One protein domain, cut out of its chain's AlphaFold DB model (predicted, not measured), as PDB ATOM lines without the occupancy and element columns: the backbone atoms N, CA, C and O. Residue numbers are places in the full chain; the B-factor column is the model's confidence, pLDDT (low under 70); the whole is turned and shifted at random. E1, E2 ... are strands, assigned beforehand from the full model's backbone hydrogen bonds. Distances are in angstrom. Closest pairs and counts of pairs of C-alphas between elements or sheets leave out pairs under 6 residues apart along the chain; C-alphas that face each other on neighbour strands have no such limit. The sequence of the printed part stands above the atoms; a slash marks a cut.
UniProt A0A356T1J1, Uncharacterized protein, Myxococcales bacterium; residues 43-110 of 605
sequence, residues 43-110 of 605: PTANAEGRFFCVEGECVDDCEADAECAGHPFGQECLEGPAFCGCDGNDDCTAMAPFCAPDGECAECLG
ATOM      1  N   PRO A  43     150.444 185.422 169.240       60.53
ATOM      2  CA  PRO A  43     150.337 185.229 167.793       60.53
ATOM      3  C   PRO A  43     148.983 184.665 167.339       60.53
ATOM      4  O   PRO A  43     148.669 184.723 166.156       60.53
ATOM      5  N   THR A  44     148.208 184.066 168.252       57.75
ATOM      6  CA  THR A  44     146.866 183.532 167.960       57.75
ATOM      7  C   THR A  44     145.751 184.539 168.209       57.75
ATOM      8  O   THR A  44     144.723 184.455 167.554       57.75
ATOM      9  N   ALA A  45     145.941 185.518 169.095       57.81
ATOM     10  CA  ALA A  45     144.934 186.553 169.318       57.81
ATOM     11  C   ALA A  45     144.928 187.603 168.192       57.81
ATOM     12  O   ALA A  45     143.898 188.231 167.949       57.81
ATOM     13  N   ASN A  46     146.058 187.776 167.491       62.09
ATOM     14  CA  ASN A  46     146.346 189.043 166.833       62.09
ATOM     15  C   ASN A  46     146.730 188.962 165.343       62.09
ATOM     16  O   ASN A  46     147.828 189.348 164.948       62.09
ATOM     17  N   ALA A  47     145.823 188.477 164.490       56.91
ATOM     18  CA  ALA A  47     146.026 188.538 163.036       56.91
ATOM     19  C   ALA A  47     145.889 189.967 162.466       56.91
ATOM     20  O   ALA A  47     146.489 190.268 161.438       56.91
ATOM     21  N   GLU A  48     145.131 190.843 163.138       61.09
ATOM     22  CA  GLU A  48     144.827 192.214 162.687       61.09
ATOM     23  C   GLU A  48     145.477 193.321 163.538       61.09
ATOM     24  O   GLU A  48     145.256 194.499 163.274       61.09
ATOM     25  N   GLY A  49     146.267 192.987 164.561       66.56
ATOM     26  CA  GLY A  49     146.872 193.997 165.442       66.56
ATOM     27  C   GLY A  49     145.874 194.691 166.388       66.56
ATOM     28  O   GLY A  49     145.990 195.885 166.614       66.56
ATOM     29  N   ARG A  50     144.847 194.004 166.898       68.12
ATOM     30  CA  ARG A  50     143.837 194.572 167.810       68.12
ATOM     31  C   ARG A  50     143.665 193.885 169.164       68.12
ATOM     32  O   ARG A  50     143.026 194.481 170.019       68.12
ATOM     33  N   PHE A  51     144.171 192.669 169.377       75.69
ATOM     34  CA  PHE A  51     143.920 191.936 170.627       75.69
ATOM     35  C   PHE A  51     145.192 191.318 171.208       75.69
ATOM     36  O   PHE A  51     145.962 190.674 170.494       75.69
ATOM     37  N   PHE A  52     145.363 191.454 172.520       76.62
ATOM     38  CA  PHE A  52     146.440 190.863 173.314       76.62
ATOM     39  C   PHE A  52     145.938 189.626 174.044       76.62
ATOM     40  O   PHE A  52     144.775 189.568 174.446       76.62
ATOM     41  N   CYS A  53     146.803 188.628 174.224       80.62
ATOM     42  CA  CYS A  53     146.465 187.442 174.991       80.62
ATOM     43  C   CYS A  53     146.979 187.552 176.427       80.62
ATOM     44  O   CYS A  53     148.056 187.047 176.758       80.62
ATOM     45  N   VAL A  54     146.193 188.177 177.302       80.19
ATOM     46  CA  VAL A  54     146.564 188.373 178.708       80.19
ATOM     47  C   VAL A  54     145.916 187.281 179.551       80.19
ATOM     48  O   VAL A  54     144.701 187.143 179.602       80.19
ATOM     49  N   GLU A  55     146.743 186.436 180.174       86.50
ATOM     50  CA  GLU A  55     146.304 185.303 181.014       86.50
ATOM     51  C   GLU A  55     145.324 184.322 180.335       86.50
ATOM     52  O   GLU A  55     144.624 183.556 180.998       86.50
ATOM     53  N   GLY A  56     145.342 184.277 179.001       84.19
ATOM     54  CA  GLY A  56     144.464 183.429 178.203       84.19
ATOM     55  C   GLY A  56     143.137 184.077 177.826       84.19
ATOM     56  O   GLY A  56     142.332 183.392 177.205       84.19
ATOM     57  N   GLU A  57     142.914 185.354 178.146       84.06
ATOM     58  CA  GLU A  57     141.790 186.153 177.650       84.06
ATOM     59  C   GLU A  57     142.254 187.134 176.556       84.06
ATOM     60  O   GLU A  57     143.349 187.691 176.633       84.06
ATOM     61  N   CYS A  58     141.430 187.334 175.520       79.25
ATOM     62  CA  CYS A  58     141.658 188.388 174.525       79.25
ATOM     63  C   CYS A  58     141.267 189.754 175.112       79.25
ATOM     64  O   CYS A  58     140.080 190.004 175.336       79.25
ATOM     65  N   VAL A  59     142.243 190.634 175.321       82.62
ATOM     66  CA  VAL A  59     142.057 192.006 175.828       82.62
ATOM     67  C   VAL A  59     142.365 192.994 174.694       82.62
ATOM     68  O   VAL A  59     143.296 192.751 173.930       82.62
ATOM     69  N   ASP A  60     141.563 194.053 174.519       77.50
ATOM     70  CA  ASP A  60     141.801 195.094 173.488       77.50
ATOM     71  C   ASP A  60     142.617 196.293 174.000       77.50
ATOM     72  O   ASP A  60     143.018 197.147 173.215       77.50
ATOM     73  N   ASP A  61     142.894 196.297 175.302       85.62
ATOM     74  CA  ASP A  61     143.635 197.308 176.033       85.62
ATOM     75  C   ASP A  61     145.023 196.754 176.419       85.62
ATOM     76  O   ASP A  61     145.120 195.684 177.025       85.62
ATOM     77  N   CYS A  62     146.097 197.477 176.097       86.94
ATOM     78  CA  CYS A  62     147.415 197.241 176.682       86.94
ATOM     79  C   CYS A  62     147.460 197.743 178.142       86.94
ATOM     80  O   CYS A  62     146.896 198.776 178.492       86.94
ATOM     81  N   GLU A  63     148.146 197.042 179.037       87.38
ATOM     82  CA  GLU A  63     148.389 197.519 180.410       87.38
ATOM     83  C   GLU A  63     149.821 198.041 180.602       87.38
ATOM     84  O   GLU A  63     150.113 198.742 181.579       87.38
ATOM     85  N   ALA A  64     150.732 197.707 179.683       87.69
ATOM     86  CA  ALA A  64     152.128 198.128 179.716       87.69
ATOM     87  C   ALA A  64     152.776 198.127 178.322       87.69
ATOM     88  O   ALA A  64     152.467 197.285 177.486       87.69
ATOM     89  N   ASP A  65     153.790 198.973 178.120       86.31
ATOM     90  CA  ASP A  65     154.566 199.081 176.865       86.31
ATOM     91  C   ASP A  65     155.164 197.744 176.396       86.31
ATOM     92  O   ASP A  65     155.339 197.487 175.208       86.31
ATOM     93  N   ALA A  66     155.464 196.845 177.340       87.19
ATOM     94  CA  ALA A  66     155.984 195.516 177.031       87.19
ATOM     95  C   ALA A  66     155.000 194.659 176.211       87.19
ATOM     96  O   ALA A  66     155.439 193.727 175.539       87.19
ATOM     97  N   GLU A  67     153.704 194.972 176.258       86.50
ATOM     98  CA  GLU A  67     152.641 194.303 175.498       86.50
ATOM     99  C   GLU A  67     152.547 194.841 174.064       86.50
ATOM    100  O   GLU A  67     152.137 194.122 173.156       86.50
ATOM    101  N   CYS A  68     153.047 196.057 173.832       87.25
ATOM    102  CA  CYS A  68     153.174 196.671 172.512       87.25
ATOM    103  C   CYS A  68     154.454 196.253 171.771       87.25
ATOM    104  O   CYS A  68     154.689 196.654 170.626       87.25
ATOM    105  N   ALA A  69     155.294 195.416 172.387       84.25
ATOM    106  CA  ALA A  69     156.548 194.969 171.801       84.25
ATOM    107  C   ALA A  69     156.326 194.218 170.471       84.25
ATOM    108  O   ALA A  69     155.792 193.111 170.440       84.25
ATOM    109  N   GLY A  70     156.787 194.802 169.362       78.44
ATOM    110  CA  GLY A  70     156.616 194.241 168.014       78.44
ATOM    111  C   GLY A  70     155.267 194.527 167.345       78.44
ATOM    112  O   GLY A  70     155.015 193.996 166.262       78.44
ATOM    113  N   HIS A  71     154.421 195.364 167.949       82.62
ATOM    114  CA  HIS A  71     153.212 195.855 167.306       82.62
ATOM    115  C   HIS A  71     153.564 196.862 166.187       82.62
ATOM    116  O   HIS A  71     154.442 197.707 166.380       82.62
ATOM    117  N   PRO A  72     152.921 196.792 165.007       76.81
ATOM    118  CA  PRO A  72     153.277 197.646 163.870       76.81
ATOM    119  C   PRO A  72     152.942 199.130 164.086       76.81
ATOM    120  O   PRO A  72     153.556 199.979 163.448       76.81
ATOM    121  N   PHE A  73     152.013 199.435 164.996       77.06
ATOM    122  CA  PHE A  73     151.476 200.785 165.210       77.06
ATOM    123  C   PHE A  73     152.176 201.587 166.318       77.06
ATOM    124  O   PHE A  73     151.860 202.757 166.496       77.06
ATOM    125  N   GLY A  74     153.142 200.986 167.022       83.44
ATOM    126  CA  GLY A  74     153.890 201.649 168.089       83.44
ATOM    127  C   GLY A  74     154.351 200.692 169.183       83.44
ATOM    128  O   GLY A  74     153.965 199.522 169.208       83.44
ATOM    129  N   GLN A  75     155.248 201.165 170.046       86.31
ATOM    130  CA  GLN A  75     155.840 200.381 171.137       86.31
ATOM    131  C   GLN A  75     155.405 200.858 172.529       86.31
ATOM    132  O   GLN A  75     155.827 200.250 173.511       86.31
ATOM    133  N   GLU A  76     154.580 201.900 172.631       87.31
ATOM    134  CA  GLU A  76     154.175 202.484 173.911       87.31
ATOM    135  C   GLU A  76     152.674 202.313 174.146       87.31
ATOM    136  O   GLU A  76     151.852 202.413 173.229       87.31
ATOM    137  N   CYS A  77     152.317 202.026 175.394       91.19
ATOM    138  CA  CYS A  77     150.934 201.929 175.815       91.19
ATOM    139  C   CYS A  77     150.457 203.302 176.297       91.19
ATOM    140  O   CYS A  77     150.752 203.728 177.417       91.19
ATOM    141  N   LEU A  78     149.739 204.025 175.437       85.75
ATOM    142  CA  LEU A  78     149.324 205.398 175.723       85.75
ATOM    143  C   LEU A  78     148.187 205.427 176.763       85.75
ATOM    144  O   LEU A  78     147.220 204.672 176.670       85.75
ATOM    145  N   GLU A  79     148.277 206.328 177.754       78.19
ATOM    146  CA  GLU A  79     147.255 206.501 178.801       78.19
ATOM    147  C   GLU A  79     145.908 206.959 178.183       78.19
ATOM    148  O   GLU A  79     145.666 208.149 177.961       78.19
ATOM    149  N   GLY A  80     145.009 206.013 177.892       74.06
ATOM    150  CA  GLY A  80     143.765 206.234 177.144       74.06
ATOM    151  C   GLY A  80     142.967 204.935 176.941       74.06
ATOM    152  O   GLY A  80     143.137 204.020 177.745       74.06
ATOM    153  N   PRO A  81     142.077 204.817 175.925       66.62
ATOM    154  CA  PRO A  81     141.770 203.483 175.396       66.62
ATOM    155  C   PRO A  81     143.119 202.883 175.014       66.62
ATOM    156  O   PRO A  81     143.877 203.541 174.296       66.62
ATOM    157  N   ALA A  82     143.483 201.760 175.610       73.12
ATOM    158  CA  ALA A  82     144.866 201.354 175.700       73.12
ATOM    159  C   ALA A  82     145.309 200.707 174.387       73.12
ATOM    160  O   ALA A  82     145.387 199.496 174.206       73.12
ATOM    161  N   PHE A  83     145.551 201.583 173.427       83.81
ATOM    162  CA  PHE A  83     146.039 201.277 172.107       83.81
ATOM    163  C   PHE A  83     147.561 201.414 172.104       83.81
ATOM    164  O   PHE A  83     148.116 202.369 172.652       83.81
ATOM    165  N   CYS A  84     148.228 200.461 171.460       88.00
ATOM    166  CA  CYS A  84     149.657 200.544 171.199       88.00
ATOM    167  C   CYS A  84     149.922 201.594 170.123       88.00
ATOM    168  O   CYS A  84     149.748 201.314 168.935       88.00
ATOM    169  N   GLY A  85     150.340 202.775 170.567       92.25
ATOM    170  CA  GLY A  85     150.689 203.908 169.724       92.25
ATOM    171  C   GLY A  85     152.120 204.378 169.962       92.25
ATOM    172  O   GLY A  85     152.962 203.659 170.514       92.25
ATOM    173  N   CYS A  86     152.398 205.597 169.527       94.88
ATOM    174  CA  CYS A  86     153.670 206.282 169.707       94.88
ATOM    175  C   CYS A  86     153.451 207.656 170.360       94.88
ATOM    176  O   CYS A  86     152.451 208.322 170.085       94.88
ATOM    177  N   ASP A  87     154.388 208.098 171.205       94.00
ATOM    178  CA  ASP A  87     154.467 209.493 171.681       94.00
ATOM    179  C   ASP A  87     155.595 210.252 170.946       94.00
ATOM    180  O   ASP A  87     155.600 211.482 170.834       94.00
ATOM    181  N   GLY A  88     156.543 209.514 170.357       95.56
ATOM    182  CA  GLY A  88     157.579 210.041 169.483       95.56
ATOM    183  C   GLY A  88     158.084 209.041 168.441       95.56
ATOM    184  O   GLY A  88     157.784 207.854 168.445       95.56
ATOM    185  N   ASN A  89     158.907 209.539 167.515       95.31
ATOM    186  CA  ASN A  89     159.474 208.734 166.423       95.31
ATOM    187  C   ASN A  89     160.348 207.562 166.912       95.31
ATOM    188  O   ASN A  89     160.558 206.605 166.172       95.31
ATOM    189  N   ASP A  90     160.878 207.638 168.137       95.12
ATOM    190  CA  ASP A  90     161.701 206.575 168.726       95.12
ATOM    191  C   ASP A  90     160.863 205.343 169.136       95.12
ATOM    192  O   ASP A  90     161.423 204.253 169.279       95.12
ATOM    193  N   ASP A  91     159.538 205.493 169.256       94.00
ATOM    194  CA  ASP A  91     158.594 204.410 169.584       94.00
ATOM    195  C   ASP A  91     158.141 203.639 168.340       94.00
ATOM    196  O   ASP A  91     157.410 202.650 168.427       94.00
ATOM    197  N   CYS A  92     158.582 204.087 167.168       94.81
ATOM    198  CA  CYS A  92     158.197 203.532 165.894       94.81
ATOM    199  C   CYS A  92     159.267 202.618 165.291       94.81
ATOM    200  O   CYS A  92     160.472 202.747 165.518       94.81
ATOM    201  N   THR A  93     158.822 201.648 164.493       93.75
ATOM    202  CA  THR A  93     159.739 200.712 163.832       93.75
ATOM    203  C   THR A  93     160.424 201.361 162.629       93.75
ATOM    204  O   THR A  93     159.952 202.341 162.067       93.75
ATOM    205  N   ALA A  94     161.518 200.761 162.153       92.88
ATOM    206  CA  ALA A  94     162.234 201.262 160.979       92.88
ATOM    207  C   ALA A  94     161.412 201.259 159.672       92.88
ATOM    208  O   ALA A  94     161.851 201.873 158.704       92.88
ATOM    209  N   MET A  95     160.277 200.547 159.619       91.00
ATOM    210  CA  MET A  95     159.389 200.541 158.449       91.00
ATOM    211  C   MET A  95     158.432 201.737 158.432       91.00
ATOM    212  O   MET A  95     158.081 202.188 157.354       91.00
ATOM    213  N   ALA A  96     158.069 202.268 159.599       94.88
ATOM    214  CA  ALA A  96     157.169 203.406 159.746       94.88
ATOM    215  C   ALA A  96     157.746 204.363 160.801       94.88
ATOM    216  O   ALA A  96     157.226 204.411 161.904       94.88
ATOM    217  N   PRO A  97     158.877 205.043 160.531       96.31
ATOM    218  CA  PRO A  97     159.735 205.623 161.568       96.31
ATOM    219  C   PRO A  97     159.227 206.948 162.154       96.31
ATOM    220  O   PRO A  97     159.952 207.590 162.917       96.31
ATOM    221  N   PHE A  98     158.030 207.396 161.787       97.12
ATOM    222  CA  PHE A  98     157.482 208.664 162.245       97.12
ATOM    223  C   PHE A  98     156.243 208.448 163.091       97.12
ATOM    224  O   PHE A  98     155.393 207.649 162.733       97.12
ATOM    225  N   CYS A  99     156.109 209.200 164.176       97.25
ATOM    226  CA  CYS A  99     154.878 209.205 164.944       97.25
ATOM    227  C   CYS A  99     153.917 210.263 164.398       97.25
ATOM    228  O   CYS A  99     154.232 211.462 164.418       97.25
ATOM    229  N   ALA A 100     152.773 209.833 163.871       96.19
ATOM    230  CA  ALA A 100     151.741 210.735 163.386       96.19
ATOM    231  C   ALA A 100     150.983 211.399 164.556       96.19
ATOM    232  O   ALA A 100     150.993 210.904 165.682       96.19
ATOM    233  N   PRO A 101     150.331 212.560 164.338       94.81
ATOM    234  CA  PRO A 101     149.652 213.300 165.409       94.81
ATOM    235  C   PRO A 101     148.470 212.574 166.069       94.81
ATOM    236  O   PRO A 101     147.976 213.038 167.097       94.81
ATOM    237  N   ASP A 102     147.973 211.507 165.453       92.88
ATOM    238  CA  ASP A 102     146.951 210.606 165.992       92.88
ATOM    239  C   ASP A 102     147.533 209.498 166.886       92.88
ATOM    240  O   ASP A 102     146.762 208.773 167.514       92.88
ATOM    241  N   GLY A 103     148.861 209.424 167.015       93.38
ATOM    242  CA  GLY A 103     149.564 208.435 167.825       93.38
ATOM    243  C   GLY A 103     149.833 207.123 167.093       93.38
ATOM    244  O   GLY A 103     150.224 206.157 167.743       93.38
ATOM    245  N   GLU A 104     149.631 207.059 165.772       94.00
ATOM    246  CA  GLU A 104     149.988 205.895 164.958       94.00
ATOM    247  C   GLU A 104     151.363 206.080 164.298       94.00
ATOM    248  O   GLU A 104     151.749 207.175 163.882       94.00
ATOM    249  N   CYS A 105     152.131 204.995 164.181       96.19
ATOM    250  CA  CYS A 105     153.370 205.020 163.410       96.19
ATOM    251  C   CYS A 105     153.092 205.088 161.902       96.19
ATOM    252  O   CYS A 105     152.367 204.268 161.341       96.19
ATOM    253  N   ALA A 106     153.740 206.044 161.250       96.56
ATOM    254  CA  ALA A 106     153.593 206.435 159.860       96.56
ATOM    255  C   ALA A 106     154.897 206.250 159.078       96.56
ATOM    256  O   ALA A 106     156.002 206.420 159.608       96.56
ATOM    257  N   GLU A 107     154.784 205.974 157.781       96.69
ATOM    258  CA  GLU A 107     155.943 205.934 156.884       96.69
ATOM    259  C   GLU A 107     156.511 207.333 156.623       96.69
ATOM    260  O   GLU A 107     157.716 207.480 156.406       96.69
ATOM    261  N   CYS A 108     155.667 208.368 156.684       97.56
ATOM    262  CA  CYS A 108     156.046 209.753 156.422       97.56
ATOM    263  C   CYS A 108     155.153 210.769 157.146       97.56
ATOM    264  O   CYS A 108     153.981 210.510 157.414       97.56
ATOM    265  N   LEU A 109     155.686 211.970 157.398       96.94
ATOM    266  CA  LEU A 109     154.910 213.146 157.827       96.94
ATOM    267  C   LEU A 109     154.852 214.224 156.736       96.94
ATOM    268  O   LEU A 109     153.989 215.104 156.762       96.94
ATOM    269  N   GLY A 110     155.757 214.161 155.762       95.56
ATOM    270  CA  GLY A 110     155.725 214.958 154.545       95.56
ATOM    271  C   GLY A 110     156.583 214.352 153.436       95.56
ATOM    272  O   GLY A 110     157.322 213.397 153.640       95.56
TER     273      GLY A 110
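What this domain is: This is residues 43 to 110 of the 605 residues of an uncharacterized protein of Myxococcales bacterium (UniProt A0A356T1J1). There is little regular structure: a row of irregular loops with a small two-stranded hairpin, E1 and E2, at one end. From the hairpin, residues 60 to 110 loop toward the other end, where Gly 110 lies. The printed part has 68 residues, no named helix and two strands, E1 then E2, in an antiparallel sheet of order E1 - E2; the class is all strand, with only 6 residues in named elements. It is compact, radius of gyration of the C-alphas 11.7 A, yet elongated, spanning 40 by 23 by 16 A.

Where its parts are: E1, residues 52 to 54, is 5.9 A long from C-alpha 52 at (146.440, 190.863, 173.314). E2, residues 57 to 59, is 6.1 A long and ends at C-alpha 59, (142.057, 192.006, 175.828).

How they stand to each other: E1 and E2 form a hairpin with a tight link, antiparallel at 132 degrees. N 52 and O 59 are within hydrogen-bond range at 2.8 A. Short antiparallel pairings join residues 76 to 77 with 84 to 85, and 98 to 99 with 105 to 106.

The domain as a whole: The farthest C-alphas, of Gly 56 and Gly 110, are 41.0 A apart. The printed part has no cut. Confidence is under 70 at residues 43 to 50 and 81.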